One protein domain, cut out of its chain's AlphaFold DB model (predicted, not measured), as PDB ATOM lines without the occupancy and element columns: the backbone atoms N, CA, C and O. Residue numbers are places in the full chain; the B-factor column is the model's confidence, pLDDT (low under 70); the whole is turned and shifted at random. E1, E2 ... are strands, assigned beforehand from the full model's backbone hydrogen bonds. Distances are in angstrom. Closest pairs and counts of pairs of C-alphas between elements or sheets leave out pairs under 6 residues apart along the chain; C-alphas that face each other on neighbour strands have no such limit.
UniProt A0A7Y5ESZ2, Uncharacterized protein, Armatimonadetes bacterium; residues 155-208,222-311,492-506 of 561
ATOM      1  N   GLN A 155     -22.668  -8.550  -1.239       84.50
ATOM      2  CA  GLN A 155     -22.364  -9.727  -0.431       84.50
ATOM      3  C   GLN A 155     -20.927 -10.171  -0.680       84.50
ATOM      4  O   GLN A 155     -20.404 -10.033  -1.788       84.50
ATOM      5  N   LEU A 156     -20.287 -10.720   0.346       89.44
ATOM      6  CA  LEU A 156     -18.935 -11.244   0.232       89.44
ATOM      7  C   LEU A 156     -18.967 -12.616  -0.455       89.44
ATOM      8  O   LEU A 156     -19.764 -13.475  -0.090       89.44
ATOM      9  N   VAL A 157     -18.117 -12.801  -1.463       91.69
ATOM     10  CA  VAL A 157     -17.911 -14.093  -2.144       91.69
ATOM     11  C   VAL A 157     -16.655 -14.772  -1.620       91.69
ATOM     12  O   VAL A 157     -16.657 -15.976  -1.400       91.69
ATOM     13  N   ALA A 158     -15.595 -13.989  -1.419       91.44
ATOM     14  CA  ALA A 158     -14.346 -14.432  -0.821       91.44
ATOM     15  C   ALA A 158     -13.906 -13.386   0.204       91.44
ATOM     16  O   ALA A 158     -13.770 -12.203  -0.136       91.44
ATOM     17  N   ALA A 159     -13.745 -13.825   1.450       89.62
ATOM     18  CA  ALA A 159     -13.265 -12.985   2.534       89.62
ATOM     19  C   ALA A 159     -11.760 -12.717   2.398       89.62
ATOM     20  O   ALA A 159     -11.056 -13.541   1.813       89.62
ATOM     21  N   PRO A 160     -11.266 -11.574   2.906       93.06
ATOM     22  CA  PRO A 160      -9.831 -11.363   3.003       93.06
ATOM     23  C   PRO A 160      -9.215 -12.395   3.953       93.06
ATOM     24  O   PRO A 160      -9.742 -12.639   5.037       93.06
ATOM     25  N   GLU A 161      -8.083 -12.961   3.548       93.81
ATOM     26  CA  GLU A 161      -7.214 -13.785   4.393       93.81
ATOM     27  C   GLU A 161      -5.945 -12.985   4.711       93.81
ATOM     28  O   GLU A 161      -4.933 -13.142   4.016       93.81
ATOM     29  N   PRO A 162      -5.990 -12.064   5.689       93.81
ATOM     30  CA  PRO A 162      -4.817 -11.290   6.043       93.81
ATOM     31  C   PRO A 162      -3.729 -12.190   6.616       93.81
ATOM     32  O   PRO A 162      -3.996 -13.175   7.306       93.81
ATOM     33  N   ARG A 163      -2.484 -11.819   6.338       92.44
ATOM     34  CA  ARG A 163      -1.295 -12.463   6.895       92.44
ATOM     35  C   ARG A 163      -0.340 -11.397   7.377       92.44
ATOM     36  O   ARG A 163      -0.247 -10.339   6.760       92.44
ATOM     37  N   TRP A 164       0.394 -11.706   8.426       91.12
ATOM     38  CA  TRP A 164       1.485 -10.879   8.912       91.12
ATOM     39  C   TRP A 164       2.636 -11.755   9.399       91.12
ATOM     40  O   TRP A 164       2.453 -12.967   9.545       91.12
ATOM     41  N   THR A 165       3.812 -11.167   9.597       88.56
ATOM     42  CA  THR A 165       4.959 -11.862  10.181       88.56
ATOM     43  C   THR A 165       4.587 -12.363  11.567       88.56
ATOM     44  O   THR A 165       4.407 -11.574  12.487       88.56
ATOM     45  N   ASP A 166       4.475 -13.681  11.699       86.88
ATOM     46  CA  ASP A 166       4.345 -14.336  12.990       86.88
ATOM     47  C   ASP A 166       5.701 -14.283  13.701       86.88
ATOM     48  O   ASP A 166       6.696 -14.779  13.169       86.88
ATOM     49  N   VAL A 167       5.746 -13.652  14.875       87.56
ATOM     50  CA  VAL A 167       6.972 -13.494  15.673       87.56
ATOM     51  C   VAL A 167       7.127 -14.553  16.766       87.56
ATOM     52  O   VAL A 167       8.111 -14.527  17.490       87.56
ATOM     53  N   SER A 168       6.213 -15.522  16.871       84.38
ATOM     54  CA  SER A 168       6.217 -16.517  17.959       84.38
ATOM     55  C   SER A 168       7.448 -17.430  17.947       84.38
ATOM     56  O   SER A 168       7.833 -17.971  18.971       84.38
ATOM     57  N   TRP A 169       8.095 -17.602  16.793       83.19
ATOM     58  CA  TRP A 169       9.329 -18.390  16.672       83.19
ATOM     59  C   TRP A 169      10.579 -17.659  17.187       83.19
ATOM     60  O   TRP A 169      11.634 -18.280  17.283       83.19
ATOM     61  N   LEU A 170      10.481 -16.353  17.463       86.62
ATOM     62  CA  LEU A 170      11.556 -15.546  18.055       86.62
ATOM     63  C   LEU A 170      11.571 -15.618  19.580       86.62
ATOM     64  O   LEU A 170      12.447 -15.013  20.193       86.62
ATOM     65  N   ASP A 171      10.590 -16.300  20.168       86.25
ATOM     66  CA  ASP A 171      10.444 -16.391  21.603       86.25
ATOM     67  C   ASP A 171      11.639 -17.110  22.235       86.25
ATOM     68  O   ASP A 171      11.909 -18.280  21.950       86.25
ATOM     69  N   ILE A 172      12.362 -16.383  23.083       82.38
ATOM     70  CA  ILE A 172      13.518 -16.904  23.811       82.38
ATOM     71  C   ILE A 172      13.107 -17.690  25.061       82.38
ATOM     72  O   ILE A 172      13.952 -18.373  25.632       82.38
ATOM     73  N   ASN A 173      11.843 -17.604  25.497       76.00
ATOM     74  CA  ASN A 173      11.340 -18.342  26.652       76.00
ATOM     75  C   ASN A 173       9.920 -18.893  26.406       76.00
ATOM     76  O   ASN A 173       8.956 -18.441  27.026       76.00
ATOM     77  N   PRO A 174       9.777 -19.963  25.599       69.88
ATOM     78  CA  PRO A 174       8.475 -20.547  25.259       69.88
ATOM     79  C   PRO A 174       7.701 -21.127  26.458       69.88
ATOM     80  O   PRO A 174       6.566 -21.586  26.309       69.88
ATOM     81  N   HIS A 175       8.301 -21.154  27.653       67.88
ATOM     82  CA  HIS A 175       7.655 -21.562  28.897       67.88
ATOM     83  C   HIS A 175       6.937 -20.407  29.622       67.88
ATOM     84  O   HIS A 175       6.206 -20.668  30.585       67.88
ATOM     85  N   LYS A 176       7.087 -19.154  29.163       66.56
ATOM     86  CA  LYS A 176       6.346 -17.980  29.647       66.56
ATOM     87  C   LYS A 176       5.183 -17.649  28.693       66.56
ATOM     88  O   LYS A 176       5.349 -17.685  27.478       66.56
ATOM     89  N   PRO A 177       3.985 -17.300  29.198       62.12
ATOM     90  CA  PRO A 177       2.922 -16.763  28.354       62.12
ATOM     91  C   PRO A 177       3.355 -15.453  27.678       62.12
ATOM     92  O   PRO A 177       3.753 -14.509  28.356       62.12
ATOM     93  N   GLY A 178       3.245 -15.381  26.353       72.25
ATOM     94  CA  GLY A 178       3.663 -14.219  25.564       72.25
ATOM     95  C   GLY A 178       4.792 -14.576  24.604       72.25
ATOM     96  O   GLY A 178       4.990 -15.746  24.313       72.25
ATOM     97  N   ILE A 179       5.475 -13.567  24.070       85.62
ATOM     98  CA  ILE A 179       6.662 -13.737  23.223       85.62
ATOM     99  C   ILE A 179       7.758 -12.879  23.840       85.62
ATOM    100  O   ILE A 179       7.602 -11.657  23.889       85.62
ATOM    101  N   GLN A 180       8.851 -13.477  24.309       87.56
ATOM    102  CA  GLN A 180       9.965 -12.725  24.882       87.56
ATOM    103  C   GLN A 180      11.080 -12.557  23.860       87.56
ATOM    104  O   GLN A 180      11.475 -13.494  23.168       87.56
ATOM    105  N   ILE A 181      11.602 -11.338  23.757       91.31
ATOM    106  CA  ILE A 181      12.692 -11.006  22.844       91.31
ATOM    107  C   ILE A 181      13.727 -10.173  23.589       91.31
ATOM    108  O   ILE A 181      13.387  -9.189  24.238       91.31
ATOM    109  N   ASP A 182      15.003 -10.513  23.417       90.44
ATOM    110  CA  ASP A 182      16.113  -9.732  23.953       90.44
ATOM    111  C   ASP A 182      16.693  -8.792  22.872       90.44
ATOM    112  O   ASP A 182      17.299  -9.263  21.895       90.44
ATOM    113  N   PRO A 183      16.595  -7.456  23.046       90.56
ATOM    114  CA  PRO A 183      17.153  -6.471  22.116       90.56
ATOM    115  C   PRO A 183      18.672  -6.575  21.877       90.56
ATOM    116  O   PRO A 183      19.179  -6.009  20.902       90.56
ATOM    117  N   LYS A 184      19.431  -7.263  22.751       88.56
ATOM    118  CA  LYS A 184      20.869  -7.535  22.552       88.56
ATOM    119  C   LYS A 184      21.095  -8.441  21.344       88.56
ATOM    120  O   LYS A 184      22.011  -8.170  20.561       88.56
ATOM    121  N   TYR A 185      20.269  -9.477  21.194       88.19
ATOM    122  CA  TYR A 185      20.400 -10.500  20.152       88.19
ATOM    123  C   TYR A 185      19.510 -10.210  18.937       88.19
ATOM    124  O   TYR A 185      19.922 -10.483  17.809       88.19
ATOM    125  N   LEU A 186      18.350  -9.575  19.142       90.44
ATOM    126  CA  LEU A 186      17.464  -9.119  18.073       90.44
ATOM    127  C   LEU A 186      17.270  -7.594  18.150       90.44
ATOM    128  O   LEU A 186      16.351  -7.114  18.806       90.44
ATOM    129  N   PRO A 187      18.133  -6.795  17.501       89.38
ATOM    130  CA  PRO A 187      18.100  -5.344  17.659       89.38
ATOM    131  C   PRO A 187      16.935  -4.661  16.940       89.38
ATOM    132  O   PRO A 187      16.564  -3.554  17.334       89.38
ATOM    133  N   ASP A 188      16.388  -5.307  15.911       90.94
ATOM    134  CA  ASP A 188      15.313  -4.791  15.073       90.94
ATOM    135  C   ASP A 188      14.269  -5.887  14.823       90.94
ATOM    136  O   ASP A 188      14.616  -7.004  14.431       90.94
ATOM    137  N   LEU A 189      12.988  -5.558  15.002       90.31
ATOM    138  CA  LEU A 189      11.875  -6.436  14.652       90.31
ATOM    139  C   LEU A 189      11.331  -6.073  13.272       90.31
ATOM    140  O   LEU A 189      10.702  -5.027  13.104       90.31
ATOM    141  N   ASN A 190      11.537  -6.953  12.295       90.00
ATOM    142  CA  ASN A 190      11.018  -6.776  10.941       90.00
ATOM    143  C   ASN A 190       9.632  -7.406  10.814       90.00
ATOM    144  O   ASN A 190       9.463  -8.609  11.015       90.00
ATOM    145  N   LEU A 191       8.652  -6.593  10.442       90.38
ATOM    146  CA  LEU A 191       7.269  -7.001  10.259       90.38
ATOM    147  C   LEU A 191       6.857  -6.765   8.815       90.38
ATOM    148  O   LEU A 191       7.059  -5.686   8.265       90.38
ATOM    149  N   GLU A 192       6.224  -7.763   8.224       93.50
ATOM    150  CA  GLU A 192       5.598  -7.706   6.912       93.50
ATOM    151  C   GLU A 192       4.134  -8.095   7.067       93.50
ATOM    152  O   GLU A 192       3.777  -8.909   7.920       93.50
ATOM    153  N   TRP A 193       3.260  -7.517   6.256       93.94
ATOM    154  CA  TRP A 193       1.847  -7.870   6.256       93.94
ATOM    155  C   TRP A 193       1.240  -7.780   4.867       93.94
ATOM    156  O   TRP A 193       1.718  -7.078   3.974       93.94
ATOM    157  N   SER A 194       0.141  -8.508   4.704       95.69
ATOM    158  CA  SER A 194      -0.695  -8.495   3.517       95.69
ATOM    159  C   SER A 194      -2.162  -8.530   3.923       95.69
ATOM    160  O   SER A 194      -2.549  -9.279   4.819       95.69
ATOM    161  N   THR A 195      -2.995  -7.722   3.274       95.56
ATOM    162  CA  THR A 195      -4.427  -7.650   3.609       95.56
ATOM    163  C   THR A 195      -5.217  -8.877   3.164       95.56
ATOM    164  O   THR A 195      -6.345  -9.075   3.610       95.56
ATOM    165  N   GLY A 196      -4.661  -9.670   2.244       95.06
ATOM    166  CA  GLY A 196      -5.414 -10.645   1.468       95.06
ATOM    167  C   GLY A 196      -6.295  -9.960   0.418       95.06
ATOM    168  O   GLY A 196      -6.619  -8.773   0.509       95.06
ATOM    169  N   SER A 197      -6.677 -10.707  -0.619       95.50
ATOM    170  CA  SER A 197      -7.659 -10.233  -1.598       95.50
ATOM    171  C   SER A 197      -9.075 -10.466  -1.091       95.50
ATOM    172  O   SER A 197      -9.361 -11.538  -0.562       95.50
ATOM    173  N   ALA A 198      -9.982  -9.527  -1.341       96.44
ATOM    174  CA  ALA A 198     -11.395  -9.687  -1.021       96.44
ATOM    175  C   ALA A 198     -12.242  -9.532  -2.285       96.44
ATOM    176  O   ALA A 198     -12.026  -8.620  -3.086       96.44
ATOM    177  N   THR A 199     -13.224 -10.418  -2.461       96.00
ATOM    178  CA  THR A 199     -14.149 -10.375  -3.601       96.00
ATOM    179  C   THR A 199     -15.577 -10.261  -3.112       96.00
ATOM    180  O   THR A 199     -16.041 -11.079  -2.317       96.00
ATOM    181  N   ALA A 200     -16.299  -9.281  -3.642       94.75
ATOM    182  CA  ALA A 200     -17.712  -9.088  -3.374       94.75
ATOM    183  C   ALA A 200     -18.545  -9.203  -4.650       94.75
ATOM    184  O   ALA A 200     -18.085  -8.899  -5.755       94.75
ATOM    185  N   ARG A 201     -19.798  -9.621  -4.478       89.62
ATOM    186  CA  ARG A 201     -20.805  -9.706  -5.529       89.62
ATOM    187  C   ARG A 201     -22.019  -8.860  -5.182       89.62
ATOM    188  O   ARG A 201     -22.509  -8.894  -4.057       89.62
ATOM    189  N   ARG A 202     -22.547  -8.164  -6.183       91.12
ATOM    190  CA  ARG A 202     -23.877  -7.562  -6.178       91.12
ATOM    191  C   ARG A 202     -24.701  -8.235  -7.266       91.12
ATOM    192  O   ARG A 202     -24.362  -8.144  -8.443       91.12
ATOM    193  N   THR A 203     -25.758  -8.935  -6.873       84.56
ATOM    194  CA  THR A 203     -26.647  -9.614  -7.820       84.56
ATOM    195  C   THR A 203     -27.486  -8.613  -8.616       84.56
ATOM    196  O   THR A 203     -27.714  -7.480  -8.188       84.56
ATOM    197  N   MET A 204     -27.961  -9.037  -9.789       87.62
ATOM    198  CA  MET A 204     -28.982  -8.291 -10.526       87.62
ATOM    199  C   MET A 204     -30.280  -8.210  -9.718       87.62
ATOM    200  O   MET A 204     -30.632  -9.121  -8.966       87.62
ATOM    201  N   THR A 205     -31.029  -7.133  -9.921       87.62
ATOM    202  CA  THR A 205     -32.363  -6.971  -9.352       87.62
ATOM    203  C   THR A 205     -33.350  -7.845 -10.111       87.62
ATOM    204  O   THR A 205     -33.568  -7.631 -11.303       87.62
ATOM    205  N   SER A 206     -33.984  -8.787  -9.417       86.12
ATOM    206  CA  SER A 206     -35.069  -9.598  -9.973       86.12
ATOM    207  C   SER A 206     -36.428  -8.947  -9.701       86.12
ATOM    208  O   SER A 206     -36.760  -8.632  -8.552       86.12
ATOM    209  N   VAL A 207     -37.209  -8.724 -10.759       89.62
ATOM    210  CA  VAL A 207     -38.521  -8.061 -10.709       89.62
ATOM    211  C   VAL A 207     -39.575  -8.831 -11.500       89.62
ATOM    212  O   VAL A 207     -39.263  -9.523 -12.470       89.62
ATOM    213  N   LYS A 208     -40.848  -8.678 -11.110       89.25
ATOM    214  CA  LYS A 208     -41.988  -9.234 -11.849       89.25
ATOM    215  C   LYS A 208     -42.494  -8.223 -12.876       89.25
ATOM    216  O   LYS A 208     -42.825  -7.089 -12.535       89.25
ATOM    217  N   PRO A 222     -29.845  -4.491 -13.905       92.44
ATOM    218  CA  PRO A 222     -28.842  -3.861 -13.060       92.44
ATOM    219  C   PRO A 222     -29.474  -3.071 -11.914       92.44
ATOM    220  O   PRO A 222     -30.550  -2.493 -12.065       92.44
ATOM    221  N   SER A 223     -28.798  -3.036 -10.764       91.50
ATOM    222  CA  SER A 223     -29.234  -2.203  -9.638       91.50
ATOM    223  C   SER A 223     -29.328  -0.731 -10.066       91.50
ATOM    224  O   SER A 223     -28.389  -0.235 -10.698       91.50
ATOM    225  N   PRO A 224     -30.404  -0.008  -9.707       93.19
ATOM    226  CA  PRO A 224     -30.480   1.437  -9.911       93.19
ATOM    227  C   PRO A 224     -29.633   2.220  -8.894       93.19
ATOM    228  O   PRO A 224     -29.515   3.433  -9.017       93.19
ATOM    229  N   PHE A 225     -29.041   1.549  -7.899       93.44
ATOM    230  CA  PHE A 225     -28.245   2.184  -6.852       93.44
ATOM    231  C   PHE A 225     -26.747   2.121  -7.134       93.44
ATOM    232  O   PHE A 225     -26.241   1.198  -7.786       93.44
ATOM    233  N   ARG A 226     -26.025   3.091  -6.568       94.19
ATOM    234  CA  ARG A 226     -24.586   2.971  -6.349       94.19
ATOM    235  C   ARG A 226     -24.352   2.201  -5.049       94.19
ATOM    236  O   ARG A 226     -25.003   2.454  -4.037       94.19
ATOM    237  N   ASP A 227     -23.381   1.305  -5.083       94.62
ATOM    238  CA  ASP A 227     -22.791   0.705  -3.891       94.62
ATOM    239  C   ASP A 227     -21.279   0.795  -4.018       94.62
ATOM    240  O   ASP A 227     -20.758   0.646  -5.118       94.62
ATOM    241  N   ASP A 228     -20.564   0.973  -2.920       95.25
ATOM    242  CA  ASP A 228     -19.111   0.842  -2.915       95.25
ATOM    243  C   ASP A 228     -18.736  -0.428  -2.154       95.25
ATOM    244  O   ASP A 228     -19.345  -0.749  -1.137       95.25
ATOM    245  N   PHE A 229     -17.743  -1.162  -2.640       96.81
ATOM    246  CA  PHE A 229     -17.102  -2.245  -1.902       96.81
ATOM    247  C   PHE A 229     -15.696  -1.794  -1.545       96.81
ATOM    248  O   PHE A 229     -14.942  -1.405  -2.431       96.81
ATOM    249  N   GLY A 230     -15.358  -1.802  -0.263       95.62
ATOM    250  CA  GLY A 230     -14.071  -1.342   0.233       95.62
ATOM    251  C   GLY A 230     -13.431  -2.351   1.164       95.62
ATOM    252  O   GLY A 230     -14.110  -3.186   1.758       95.62
ATOM    253  N   LEU A 231     -12.121  -2.246   1.308       95.44
ATOM    254  CA  LEU A 231     -11.362  -2.957   2.320       95.44
ATOM    255  C   LEU A 231     -10.668  -1.894   3.165       95.44
ATOM    256  O   LEU A 231     -10.009  -1.028   2.608       95.44
ATOM    257  N   ARG A 232     -10.870  -1.900   4.480       94.38
ATOM    258  CA  ARG A 232     -10.143  -1.035   5.414       94.38
ATOM    259  C   ARG A 232      -9.140  -1.892   6.146       94.38
ATOM    260  O   ARG A 232      -9.521  -2.920   6.688       94.38
ATOM    261  N   ALA A 233      -7.889  -1.480   6.157       93.50
ATOM    262  CA  ALA A 233      -6.842  -2.179   6.866       93.50
ATOM    263  C   ALA A 233      -6.060  -1.196   7.728       93.50
ATOM    264  O   ALA A 233      -5.797  -0.072   7.301       93.50
ATOM    265  N   ASN A 234      -5.714  -1.612   8.940       92.88
ATOM    266  CA  ASN A 234      -4.951  -0.804   9.875       92.88
ATOM    267  C   ASN A 234      -3.962  -1.688  10.629       92.88
ATOM    268  O   ASN A 234      -4.354  -2.670  11.255       92.88
ATOM    269  N   VAL A 235      -2.693  -1.300  10.588       90.81
ATOM    270  CA  VAL A 235      -1.651  -1.822  11.467       90.81
ATOM    271  C   VAL A 235      -1.363  -0.754  12.506       90.81
ATOM    272  O   VAL A 235      -1.012   0.385  12.176       90.81
ATOM    273  N   SER A 236      -1.517  -1.122  13.769       89.06
ATOM    274  CA  SER A 236      -1.172  -0.261  14.891       89.06
ATOM    275  C   SER A 236      -0.298  -0.998  15.871       89.06
ATOM    276  O   SER A 236      -0.474  -2.198  16.080       89.06
ATOM    277  N   VAL A 237       0.583  -0.244  16.511       87.56
ATOM    278  CA  VAL A 237       1.425  -0.765  17.572       87.56
ATOM    279  C   VAL A 237       1.348   0.101  18.793       87.56
ATOM    280  O   VAL A 237       1.221   1.322  18.722       87.56
ATOM    281  N   ARG A 238       1.397  -0.571  19.929       86.62
ATOM    282  CA  ARG A 238       1.477   0.042  21.234       86.62
ATOM    283  C   ARG A 238       2.795  -0.360  21.875       86.62
ATOM    284  O   ARG A 238       3.122  -1.538  21.879       86.62
ATOM    285  N   VAL A 239       3.532   0.620  22.383       85.81
ATOM    286  CA  VAL A 239       4.780   0.428  23.132       85.81
ATOM    287  C   VAL A 239       4.536   0.975  24.536       85.81
ATOM    288  O   VAL A 239       4.311   2.179  24.693       85.81
ATOM    289  N   GLY A 240       4.481   0.094  25.537       81.62
ATOM    290  CA  GLY A 240       3.972   0.429  26.869       81.62
ATOM    291  C   GLY A 240       2.537   0.963  26.791       81.62
ATOM    292  O   GLY A 240       1.637   0.291  26.287       81.62
ATOM    293  N   ASP A 241       2.318   2.209  27.211       73.50
ATOM    294  CA  ASP A 241       1.006   2.871  27.140       73.50
ATOM    295  C   ASP A 241       0.779   3.732  25.897       73.50
ATOM    296  O   ASP A 241      -0.335   4.203  25.652       73.50
ATOM    297  N   GLN A 242       1.809   3.937  25.080       77.94
ATOM    298  CA  GLN A 242       1.716   4.827  23.929       77.94
ATOM    299  C   GLN A 242       1.334   4.059  22.667       77.94
ATOM    300  O   GLN A 242       1.957   3.057  22.320       77.94
ATOM    301  N   ARG A 243       0.310   4.547  21.958       76.19
ATOM    302  CA  ARG A 243      -0.209   3.948  20.720       76.19
ATOM    303  C   ARG A 243       0.216   4.744  19.493       76.19
ATOM    304  O   ARG A 243       0.058   5.961  19.445       76.19
ATOM    305  N   PHE A 244       0.624   4.025  18.455       81.19
ATOM    306  CA  PHE A 244       1.058   4.570  17.178       81.19
ATOM    307  C   PHE A 244       0.351   3.838  16.026       81.19
ATOM    308  O   PHE A 244       0.491   2.619  15.886       81.19
ATOM    309  N   PRO A 245      -0.432   4.535  15.182       81.62
ATOM    310  CA  PRO A 245      -0.824   3.982  13.896       81.62
ATOM    311  C   PRO A 245       0.412   3.945  12.994       81.62
ATOM    312  O   PRO A 245       1.129   4.940  12.879       81.62
ATOM    313  N   TRP A 246       0.666   2.807  12.356       83.50
ATOM    314  CA  TRP A 246       1.828   2.653  11.479       83.50
ATOM    315  C   TRP A 246       1.466   2.605  10.019       83.50
ATOM    316  O   TRP A 246       2.174   3.165   9.187       83.50
ATOM    317  N   TRP A 247       0.353   1.960   9.701       91.62
ATOM    318  CA  TRP A 247      -0.074   1.857   8.326       91.62
ATOM    319  C   TRP A 247      -1.579   1.719   8.239       91.62
ATOM    320  O   TRP A 247      -2.204   1.028   9.042       91.62
ATOM    321  N   GLN A 248      -2.153   2.385   7.245       92.62
ATOM    322  CA  GLN A 248      -3.574   2.341   6.961       92.62
ATOM    323  C   GLN A 248      -3.785   2.257   5.458       92.62
ATOM    324  O   GLN A 248      -3.160   2.993   4.695       92.62
ATOM    325  N   ALA A 249      -4.718   1.405   5.053       92.88
ATOM    326  CA  ALA A 249      -5.218   1.343   3.692       92.88
ATOM    327  C   ALA A 249      -6.736   1.328   3.684       92.88
ATOM    328  O   ALA A 249      -7.395   0.845   4.606       92.88
ATOM    329  N   SER A 250      -7.314   1.903   2.638       95.31
ATOM    330  CA  SER A 250      -8.765   1.937   2.453       95.31
ATOM    331  C   SER A 250      -9.166   1.890   0.972       95.31
ATOM    332  O   SER A 250      -9.916   2.765   0.523       95.31
ATOM    333  N   PRO A 251      -8.668   0.923   0.172       96.25
ATOM    334  CA  PRO A 251      -9.078   0.783  -1.221       96.25
ATOM    335  C   PRO A 251     -10.589   0.559  -1.325       96.25
ATOM    336  O   PRO A 251     -11.208  -0.117  -0.499       96.25
ATOM    337  N   SER A 252     -11.196   1.114  -2.373       96.06
ATOM    338  CA  SER A 252     -12.613   0.908  -2.664       96.06
ATOM    339  C   SER A 252     -12.892   0.856  -4.161       96.06
ATOM    340  O   SER A 252     -12.227   1.505  -4.968       96.06
ATOM    341  N   LEU A 253     -13.885   0.054  -4.532       96.94
ATOM    342  CA  LEU A 253     -14.347  -0.145  -5.896       96.94
ATOM    343  C   LEU A 253     -15.860   0.090  -5.968       96.94
ATOM    344  O   LEU A 253     -16.617  -0.581  -5.260       96.94
ATOM    345  N   PRO A 254     -16.331   0.980  -6.858       95.94
ATOM    346  CA  PRO A 254     -17.750   1.246  -6.996       95.94
ATOM    347  C   PRO A 254     -18.445   0.192  -7.866       95.94
ATOM    348  O   PRO A 254     -17.974  -0.229  -8.936       95.94
ATOM    349  N   PHE A 255     -19.645  -0.172  -7.445       95.62
ATOM    350  CA  PHE A 255     -20.702  -0.716  -8.274       95.62
ATOM    351  C   PHE A 255     -21.613   0.430  -8.721       95.62
ATOM    352  O   PHE A 255     -22.418   0.954  -7.949       95.62
ATOM    353  N   LEU A 256     -21.483   0.834  -9.984       94.31
ATOM    354  CA  LEU A 256     -22.233   1.966 -10.527       94.31
ATOM    355  C   LEU A 256     -23.726   1.626 -10.728       94.31
ATOM    356  O   LEU A 256     -24.054   0.462 -11.006       94.31
ATOM    357  N   PRO A 257     -24.624   2.626 -10.640       93.38
ATOM    358  CA  PRO A 257     -26.016   2.493 -11.065       93.38
ATOM    359  C   PRO A 257     -26.095   2.012 -12.516       93.38
ATOM    360  O   PRO A 257     -25.344   2.485 -13.368       93.38
ATOM    361  N   GLY A 258     -26.974   1.057 -12.820       91.19
ATOM    362  CA  GLY A 258     -27.131   0.538 -14.183       91.19
ATOM    363  C   GLY A 258     -25.986  -0.368 -14.674       91.19
ATOM    364  O   GLY A 258     -26.054  -0.886 -15.786       91.19
ATOM    365  N   GLY A 259     -24.935  -0.577 -13.872       90.50
ATOM    366  CA  GLY A 259     -23.754  -1.341 -14.271       90.50
ATOM    367  C   GLY A 259     -23.996  -2.852 -14.357       90.50
ATOM    368  O   GLY A 259     -24.608  -3.441 -13.470       90.50
ATOM    369  N   LEU A 260     -23.440  -3.491 -15.392       91.06
ATOM    370  CA  LEU A 260     -23.530  -4.944 -15.620       91.06
ATOM    371  C   LEU A 260     -22.500  -5.767 -14.829       91.06
ATOM    372  O   LEU A 260     -22.515  -6.994 -14.870       91.06
ATOM    373  N   ILE A 261     -21.576  -5.101 -14.138       92.12
ATOM    374  CA  ILE A 261     -20.520  -5.763 -13.376       92.12
ATOM    375  C   ILE A 261     -21.107  -6.260 -12.056       92.12
ATOM    376  O   ILE A 261     -21.426  -5.463 -11.176       92.12
ATOM    377  N   GLU A 262     -21.228  -7.578 -11.921       90.81
ATOM    378  CA  GLU A 262     -21.757  -8.212 -10.710       90.81
ATOM    379  C   GLU A 262     -20.688  -8.484  -9.655       90.81
ATOM    380  O   GLU A 262     -21.034  -8.632  -8.490       90.81
ATOM    381  N   GLN A 263     -19.404  -8.547 -10.018       95.88
ATOM    382  CA  GLN A 263     -18.316  -8.877  -9.093       95.88
ATOM    383  C   GLN A 263     -17.196  -7.837  -9.116       95.88
ATOM    384  O   GLN A 263     -16.830  -7.307 -10.165       95.88
ATOM    385  N   ARG A 264     -16.642  -7.561  -7.937       96.81
ATOM    386  CA  ARG A 264     -15.489  -6.683  -7.728       96.81
ATOM    387  C   ARG A 264     -14.501  -7.373  -6.806       96.81
ATOM    388  O   ARG A 264     -14.902  -7.921  -5.782       96.81
ATOM    389  N   THR A 265     -13.225  -7.282  -7.154       97.44
ATOM    390  CA  THR A 265     -12.129  -7.838  -6.364       97.44
ATOM    391  C   THR A 265     -11.151  -6.727  -6.036       97.44
ATOM    392  O   THR A 265     -10.637  -6.070  -6.940       97.44
ATOM    393  N   ILE A 266     -10.913  -6.525  -4.746       97.62
ATOM    394  CA  ILE A 266      -9.803  -5.720  -4.245       97.62
ATOM    395  C   ILE A 266      -8.633  -6.684  -4.061       97.62
ATOM    396  O   ILE A 266      -8.767  -7.707  -3.385       97.62
ATOM    397  N   VAL A 267      -7.519  -6.394  -4.728       96.44
ATOM    398  CA  VAL A 267      -6.287  -7.184  -4.616       96.44
ATOM    399  C   VAL A 267      -5.601  -6.914  -3.279       96.44
ATOM    400  O   VAL A 267      -5.845  -5.882  -2.662       96.44
ATOM    401  N   SER A 268      -4.762  -7.851  -2.835       95.81
ATOM    402  CA  SER A 268      -4.017  -7.680  -1.588       95.81
ATOM    403  C   SER A 268      -3.091  -6.472  -1.672       95.81
ATOM    404  O   SER A 268      -2.348  -6.326  -2.643       95.81
ATOM    405  N   GLU A 269      -3.097  -5.658  -0.625       94.81
ATOM    406  CA  GLU A 269      -2.044  -4.680  -0.373       94.81
ATOM    407  C   GLU A 269      -0.978  -5.303   0.527       94.81
ATOM    408  O   GLU A 269      -1.269  -6.237   1.280       94.81
ATOM    409  N   TYR A 270       0.251  -4.806   0.411       94.31
ATOM    410  CA  TYR A 270       1.415  -5.286   1.145       94.31
ATOM    411  C   TYR A 270       2.094  -4.109   1.831       94.31
ATOM    412  O   TYR A 270       2.186  -3.022   1.256       94.31
ATOM    413  N   GLY A 271       2.587  -4.336   3.039       92.06
ATOM    414  CA  GLY A 271       3.387  -3.368   3.772       92.06
ATOM    415  C   GLY A 271       4.467  -4.067   4.577       92.06
ATOM    416  O   GLY A 271       4.380  -5.264   4.854       92.06
ATOM    417  N   SER A 272       5.498  -3.313   4.928       92.00
ATOM    418  CA  SER A 272       6.535  -3.766   5.840       92.00
ATOM    419  C   SER A 272       7.065  -2.607   6.671       92.00
ATOM    420  O   SER A 272       6.981  -1.442   6.274       92.00
ATOM    421  N   THR A 273       7.579  -2.926   7.853       88.50
ATOM    422  CA  THR A 273       8.253  -1.978   8.739       88.50
ATOM    423  C   THR A 273       9.296  -2.689   9.592       88.50
ATOM    424  O   THR A 273       9.250  -3.907   9.754       88.50
ATOM    425  N   ALA A 274      10.213  -1.915  10.163       88.81
ATOM    426  CA  ALA A 274      11.178  -2.379  11.146       88.81
ATOM    427  C   ALA A 274      11.028  -1.560  12.433       88.81
ATOM    428  O   ALA A 274      10.932  -0.331  12.380       88.81
ATOM    429  N   ILE A 275      11.009  -2.232  13.581       87.69
ATOM    430  CA  ILE A 275      10.988  -1.600  14.902       87.69
ATOM    431  C   ILE A 275      12.377  -1.725  15.507       87.69
ATOM    432  O   ILE A 275      12.814  -2.837  15.782       87.69
ATOM    433  N   GLY A 276      13.039  -0.604  15.775       90.44
ATOM    434  CA  GLY A 276      14.272  -0.619  16.558       90.44
ATOM    435  C   GLY A 276      13.976  -0.926  18.026       90.44
ATOM    436  O   GLY A 276      13.265  -0.165  18.681       90.44
ATOM    437  N   LEU A 277      14.533  -2.020  18.546       91.69
ATOM    438  CA  LEU A 277      14.318  -2.475  19.924       91.69
ATOM    439  C   LEU A 277      15.395  -1.963  20.888       91.69
ATOM    440  O   LEU A 277      15.124  -1.776  22.068       91.69
ATOM    441  N   ARG A 278      16.608  -1.663  20.398       87.38
ATOM    442  CA  ARG A 278      17.757  -1.251  21.236       87.38
ATOM    443  C   ARG A 278      17.513  -0.008  22.097       87.38
ATOM    444  O   ARG A 278      18.193   0.167  23.101       87.38
ATOM    445  N   SER A 279      16.632   0.893  21.668       86.88
ATOM    446  CA  SER A 279      16.334   2.128  22.402       86.88
ATOM    447  C   SER A 279      15.226   1.969  23.441       86.88
ATOM    448  O   SER A 279      14.946   2.929  24.156       86.88
ATOM    449  N   LEU A 280      14.562   0.812  23.489       88.94
ATOM    450  CA  LEU A 280      13.462   0.557  24.407       88.94
ATOM    451  C   LEU A 280      13.986  -0.088  25.700       88.94
ATOM    452  O   LEU A 280      14.860  -0.955  25.627       88.94
ATOM    453  N   PRO A 281      13.480   0.321  26.877       87.69
ATOM    454  CA  PRO A 281      13.813  -0.331  28.138       87.69
ATOM    455  C   PRO A 281      13.414  -1.811  28.143       87.69
ATOM    456  O   PRO A 281      12.394  -2.185  27.554       87.69
ATOM    457  N   LEU A 282      14.177  -2.636  28.858       87.31
ATOM    458  CA  LEU A 282      13.735  -3.983  29.234       87.31
ATOM    459  C   LEU A 282      12.475  -3.878  30.124       87.31
ATOM    460  O   LEU A 282      12.231  -2.838  30.735       87.31
ATOM    461  N   GLY A 283      11.617  -4.894  30.088       81.50
ATOM    462  CA  GLY A 283      10.253  -4.901  30.631       81.50
ATOM    463  C   GLY A 283       9.199  -4.242  29.728       81.50
ATOM    464  O   GLY A 283       8.001  -4.362  29.974       81.50
ATOM    465  N   THR A 284       9.595  -3.550  28.652       87.56
ATOM    466  CA  THR A 284       8.621  -2.904  27.756       87.56
ATOM    467  C   THR A 284       7.781  -3.943  27.016       87.56
ATOM    468  O   THR A 284       8.317  -4.788  26.298       87.56
ATOM    469  N   THR A 285       6.454  -3.818  27.093       88.06
ATOM    470  CA  THR A 285       5.530  -4.586  26.249       88.06
ATOM    471  C   THR A 285       5.244  -3.857  24.936       88.06
ATOM    472  O   THR A 285       4.888  -2.676  24.917       88.06
ATOM    473  N   ILE A 286       5.357  -4.576  23.824       89.31
ATOM    474  CA  ILE A 286       4.999  -4.136  22.480       89.31
ATOM    475  C   ILE A 286       3.797  -4.960  22.019       89.31
ATOM    476  O   ILE A 286       3.923  -6.146  21.734       89.31
ATOM    477  N   ALA A 287       2.627  -4.336  21.910       87.56
ATOM    478  CA  ALA A 287       1.438  -4.978  21.361       87.56
ATOM    479  C   ALA A 287       1.267  -4.597  19.889       87.56
ATOM    480  O   ALA A 287       1.093  -3.426  19.541       87.56
ATOM    481  N   LEU A 288       1.306  -5.607  19.031       88.44
ATOM    482  CA  LEU A 288       1.082  -5.516  17.600       88.44
ATOM    483  C   LEU A 288      -0.376  -5.871  17.301       88.44
ATOM    484  O   LEU A 288      -0.881  -6.885  17.779       88.44
ATOM    485  N   ALA A 289      -1.056  -5.061  16.491       88.38
ATOM    486  CA  ALA A 289      -2.406  -5.358  16.031       88.38
ATOM    487  C   ALA A 289      -2.560  -5.028  14.545       88.38
ATOM    488  O   ALA A 289      -2.226  -3.925  14.100       88.38
ATOM    489  N   PHE A 290      -3.113  -5.974  13.794       90.50
ATOM    490  CA  PHE A 290      -3.454  -5.837  12.389       90.50
ATOM    491  C   PHE A 290      -4.923  -6.183  12.171       90.50
ATOM    492  O   PHE A 290      -5.352  -7.313  12.389       90.50
ATOM    493  N   GLU A 291      -5.702  -5.208  11.718       89.06
ATOM    494  CA  GLU A 291      -7.127  -5.368  11.444       89.06
ATOM    495  C   GLU A 291      -7.406  -5.168   9.958       89.06
ATOM    496  O   GLU A 291      -6.905  -4.222   9.346       89.06
ATOM    497  N   VAL A 292      -8.238  -6.040   9.390       92.75
ATOM    498  CA  VAL A 292      -8.757  -5.937   8.027       92.75
ATOM    499  C   VAL A 292     -10.270  -6.120   8.022       92.75
ATOM    500  O   VAL A 292     -10.805  -7.157   8.413       92.75
ATOM    501  N   GLU A 293     -10.974  -5.119   7.507       92.38
ATOM    502  CA  GLU A 293     -12.423  -5.096   7.358       92.38
ATOM    503  C   GLU A 293     -12.821  -5.021   5.884       92.38
ATOM    504  O   GLU A 293     -12.538  -4.039   5.197       92.38
ATOM    505  N   ALA A 294     -13.578  -6.003   5.405       93.00
ATOM    506  CA  ALA A 294     -14.309  -5.888   4.152       93.00
ATOM    507  C   ALA A 294     -15.627  -5.150   4.416       93.00
ATOM    508  O   ALA A 294     -16.427  -5.576   5.253       93.00
ATOM    509  N   ARG A 295     -15.874  -4.050   3.704       92.62
ATOM    510  CA  ARG A 295     -17.017  -3.163   3.932       92.62
ATOM    511  C   ARG A 295     -17.788  -2.853   2.652       92.62
ATOM    512  O   ARG A 295     -17.241  -2.890   1.554       92.62
ATOM    513  N   ARG A 296     -19.058  -2.481   2.796       91.38
ATOM    514  CA  ARG A 296     -19.903  -1.909   1.749       91.38
ATOM    515  C   ARG A 296     -20.393  -0.514   2.129       91.38
ATOM    516  O   ARG A 296     -20.776  -0.284   3.269       91.38
ATOM    517  N   GLY A 297     -20.411   0.398   1.167       92.25
ATOM    518  CA  GLY A 297     -21.088   1.689   1.253       92.25
ATOM    519  C   GLY A 297     -22.375   1.649   0.437       92.25
ATOM    520  O   GLY A 297     -22.350   1.215  -0.712       92.25
ATOM    521  N   ALA A 298     -23.488   2.083   1.019       91.12
ATOM    522  CA  ALA A 298     -24.764   2.198   0.324       91.12
ATOM    523  C   ALA A 298     -25.038   3.661  -0.021       91.12
ATOM    524  O   ALA A 298     -24.768   4.547   0.786       91.12
ATOM    525  N   TYR A 299     -25.600   3.901  -1.202       93.38
ATOM    526  CA  TYR A 299     -26.028   5.225  -1.643       93.38
ATOM    527  C   TYR A 299     -27.505   5.200  -2.035       93.38
ATOM    528  O   TYR A 299     -28.027   4.151  -2.434       93.38
ATOM    529  N   ASP A 300     -28.161   6.350  -1.911       90.12
ATOM    530  CA  ASP A 300     -29.532   6.565  -2.366       90.12
ATOM    531  C   ASP A 300     -29.612   6.748  -3.892       90.12
ATOM    532  O   ASP A 300     -28.612   6.694  -4.616       90.12
ATOM    533  N   GLU A 301     -30.828   6.933  -4.401       84.69
ATOM    534  CA  GLU A 301     -31.110   7.164  -5.819       84.69
ATOM    535  C   GLU A 301     -30.513   8.468  -6.381       84.69
ATOM    536  O   GLU A 301     -30.382   8.597  -7.599       84.69
ATOM    537  N   LEU A 302     -30.118   9.414  -5.521       87.94
ATOM    538  CA  LEU A 302     -29.448  10.665  -5.894       87.94
ATOM    539  C   LEU A 302     -27.917  10.552  -5.813       87.94
ATOM    540  O   LEU A 302     -27.206  11.492  -6.175       87.94
ATOM    541  N   GLY A 303     -27.396   9.408  -5.362       86.44
ATOM    542  CA  GLY A 303     -25.969   9.173  -5.181       86.44
ATOM    543  C   GLY A 303     -25.400   9.765  -3.891       86.44
ATOM    544  O   GLY A 303     -24.183   9.936  -3.805       86.44
ATOM    545  N   GLN A 304     -26.235  10.067  -2.894       91.31
ATOM    546  CA  GLN A 304     -25.797  10.465  -1.554       91.31
ATOM    547  C   GLN A 304     -25.567   9.228  -0.684       91.31
ATOM    548  O   GLN A 304     -26.314   8.253  -0.759       91.31
ATOM    549  N   ALA A 305     -24.504   9.243   0.123       91.19
ATOM    550  CA  ALA A 305     -24.179   8.127   1.004       91.19
ATOM    551  C   ALA A 305     -25.258   7.969   2.086       91.19
ATOM    552  O   ALA A 305     -25.650   8.943   2.729       91.19
ATOM    553  N   ILE A 306     -25.719   6.736   2.292       87.25
ATOM    554  CA  ILE A 306     -26.675   6.403   3.342       87.25
ATOM    555  C   ILE A 306     -25.913   5.840   4.530       87.25
ATOM    556  O   ILE A 306     -25.342   4.748   4.477       87.25
ATOM    557  N   GLU A 307     -25.984   6.569   5.631       81.62
ATOM    558  CA  GLU A 307     -25.570   6.065   6.925       81.62
ATOM    559  C   GLU A 307     -26.691   5.153   7.475       81.62
ATOM    560  O   GLU A 307     -27.831   5.601   7.627       81.62
ATOM    561  N   PRO A 308     -26.433   3.858   7.721       69.69
ATOM    562  CA  PRO A 308     -27.362   2.980   8.411       69.69
ATOM    563  C   PRO A 308     -27.620   3.525   9.813       69.69
ATOM    564  O   PRO A 308     -26.700   3.966  10.503       69.69
ATOM    565  N   ASN A 309     -28.880   3.484  10.233       57.69
ATOM    566  CA  ASN A 309     -29.293   3.931  11.555       57.69
ATOM    567  C   ASN A 309     -28.931   2.857  12.594       57.69
ATOM    568  O   ASN A 309     -29.785   2.084  13.024       57.69
ATOM    569  N   ILE A 310     -27.640   2.751  12.911       58.19
ATOM    570  CA  ILE A 310     -27.104   1.844  13.927       58.19
ATOM    571  C   ILE A 310     -26.682   2.727  15.096       58.19
ATOM    572  O   ILE A 310     -25.647   3.385  15.038       58.19
ATOM    573  N   VAL A 311     -27.477   2.753  16.156       56.69
ATOM    574  CA  VAL A 311     -27.008   3.262  17.445       56.69
ATOM    575  C   VAL A 311     -26.727   2.026  18.288       56.69
ATOM    576  O   VAL A 311     -27.654   1.454  18.850       56.69
ATOM    577  N   ARG A 492     -22.684  -2.247   6.965       85.50
ATOM    578  CA  ARG A 492     -21.543  -1.980   6.099       85.50
ATOM    579  C   ARG A 492     -20.441  -3.019   6.246       85.50
ATOM    580  O   ARG A 492     -19.800  -3.295   5.250       85.50
ATOM    581  N   VAL A 493     -20.189  -3.602   7.410       87.31
ATOM    582  CA  VAL A 493     -19.131  -4.602   7.610       87.31
ATOM    583  C   VAL A 493     -19.605  -5.967   7.106       87.31
ATOM    584  O   VAL A 493     -20.574  -6.536   7.597       87.31
ATOM    585  N   LEU A 494     -18.923  -6.482   6.084       85.62
ATOM    586  CA  LEU A 494     -19.186  -7.787   5.472       85.62
ATOM    587  C   LEU A 494     -18.321  -8.897   6.077       85.62
ATOM    588  O   LEU A 494     -18.740 -10.048   6.107       85.62
ATOM    589  N   SER A 495     -17.110  -8.554   6.510       88.00
ATOM    590  CA  SER A 495     -16.192  -9.431   7.236       88.00
ATOM    591  C   SER A 495     -15.174  -8.571   7.969       88.00
ATOM    592  O   SER A 495     -14.781  -7.520   7.461       88.00
ATOM    593  N   ARG A 496     -14.718  -9.041   9.125       86.50
ATOM    594  CA  ARG A 496     -13.623  -8.454   9.893       86.50
ATOM    595  C   ARG A 496     -12.696  -9.586  10.308       86.50
ATOM    596  O   ARG A 496     -13.167 -10.605  10.802       86.50
ATOM    597  N   VAL A 497     -11.403  -9.400  10.092       86.38
ATOM    598  CA  VAL A 497     -10.355 -10.296  10.574       86.38
ATOM    599  C   VAL A 497      -9.340  -9.436  11.308       86.38
ATOM    600  O   VAL A 497      -8.905  -8.415  10.781       86.38
ATOM    601  N   ALA A 498      -8.989  -9.835  12.525       85.75
ATOM    602  CA  ALA A 498      -7.996  -9.153  13.337       85.75
ATOM    603  C   ALA A 498      -6.945 -10.168  13.799       85.75
ATOM    604  O   ALA A 498      -7.292 -11.261  14.245       85.75
ATOM    605  N   LEU A 499      -5.675  -9.805  13.651       86.81
ATOM    606  CA  LEU A 499      -4.502 -10.553  14.095       86.81
ATOM    607  C   LEU A 499      -3.739  -9.693  15.097       86.81
ATOM    608  O   LEU A 499      -3.655  -8.475  14.925       86.81
ATOM    609  N   ALA A 500      -3.227 -10.304  16.156       85.25
ATOM    610  CA  ALA A 500      -2.465  -9.589  17.161       85.25
ATOM    611  C   ALA A 500      -1.463 -10.487  17.878       85.25
ATOM    612  O   ALA A 500      -1.659 -11.698  17.959       85.25
ATOM    613  N   GLN A 501      -0.387  -9.869  18.353       87.12
ATOM    614  CA  GLN A 501       0.729 -10.485  19.062       87.12
ATOM    615  C   GLN A 501       1.262  -9.474  20.066       87.12
ATOM    616  O   GLN A 501       1.293  -8.275  19.786       87.12
ATOM    617  N   ALA A 502       1.679  -9.952  21.228       87.06
ATOM    618  CA  ALA A 502       2.336  -9.131  22.225       87.06
ATOM    619  C   ALA A 502       3.733  -9.671  22.478       87.06
ATOM    620  O   ALA A 502       3.926 -10.878  22.597       87.06
ATOM    621  N   ILE A 503       4.679  -8.747  22.521       89.94
ATOM    622  CA  ILE A 503       6.091  -9.009  22.715       89.94
ATOM    623  C   ILE A 503       6.501  -8.313  23.997       89.94
ATOM    624  O   ILE A 503       6.134  -7.163  24.221       89.94
ATOM    625  N   GLU A 504       7.288  -8.983  24.811       90.00
ATOM    626  CA  GLU A 504       7.922  -8.402  25.979       90.00
ATOM    627  C   GLU A 504       9.429  -8.353  25.756       90.00
ATOM    628  O   GLU A 504      10.037  -9.319  25.287       90.00
ATOM    629  N   LEU A 505      10.034  -7.208  26.063       90.25
ATOM    630  CA  LEU A 505      11.481  -7.077  26.020       90.25
ATOM    631  C   LEU A 505      12.065  -7.603  27.325       90.25
ATOM    632  O   LEU A 505      11.997  -6.908  28.328       90.25
ATOM    633  N   ALA A 506      12.657  -8.792  27.315       88.50
ATOM    634  CA  ALA A 506      13.243  -9.402  28.507       88.50
ATOM    635  C   ALA A 506      14.723  -9.732  28.263       88.50
ATOM    636  O   ALA A 506      15.097 -10.063  27.129       88.50
TER     637      ALA A 506
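AT A GLANCE: This is residues 155 to 208, 222 to 311 and 492 to 506 of the 561 residues of an uncharacterized protein of Armatimonadetes bacterium (UniProt A0A7Y5ESZ2). The model is a long, loosely built sandwich in which one twisted sheet, with the long strands E6, E11 and E12 side by side, runs most of the length, and the small sheet E1, E4, E9 lies face to face with part of it. The pair E3 and E10 carries the small sheet's chain on toward the other end, while E5 runs on from E4 the opposite way. The printed part has 159 residues with no named helix and twelve named strands, E1 to E12 in chain order, and its class is all strand. The small sheet, order E1, E4, E9, and the pair E3 and E10 are antiparallel; the large sheet is branched and mixed. The whole is loose, with a radius of gyration of the C-alphas of 20.4 A, and a rod spanning 70 by 28 by 24 A.

HOW THE PARTS SIT: E1, residues 155 to 158, is antiparallel to E4, residues 198 to 202, with N 155 and O 201 2.8 A apart. E4 is antiparallel to E9, residues 263 to 266, with N 200 and O 264 2.9 A apart. E3, residues 188 to 194, is antiparallel to E10, residues 270 to 276, with N 191 and O 273 2.8 A apart. E6, residues 227 to 239, has E7, residues 242 to 249, and E8, residues 252 to 255, on one side and E11, residues 285 to 299, on the other side. E6 and E7 form a hairpin, with N 235 and O 247 2.8 A apart; N 229 of E6 and O 253 of E8 are 2.9 A apart. E6 and E11 are antiparallel, with N 232 and O 293 2.8 A apart. E12, residues 493 to 505, is antiparallel to E11, with N 290 and O 499 2.8 A apart, and parallel to E2, residues 179 to 181, with N 504 and O 179 2.8 A apart. Across the sandwich, the closest C-alphas of E8 and E9 are those of Leu 253 and Arg 264, 6.9 A apart.

IN THESE COORDINATES: E1 begins at C-alpha 155, (-22.364, -9.727, -0.431). E3 is 20.1 A long and E10 20.6 A. E5, residues 205 to 208, pairs with no named strand. E6 is 38.6 A long, E7 21.7 A and E11 43.2 A. E12, 35.8 A long, ends at C-alpha 505, (11.481, -7.077, 26.020).

THE WHOLE: The C-alphas farthest apart, those of Lys 184 and Lys 208, are 71.7 A apart. Residues 209 to 221 and 312 to 491 are not printed; the C-alpha gaps across these cuts are 14.3 A and 13.6 A. The link E1 to E2 is long. Residues 174 to 177 and 308 to 311 have pLDDT under 70.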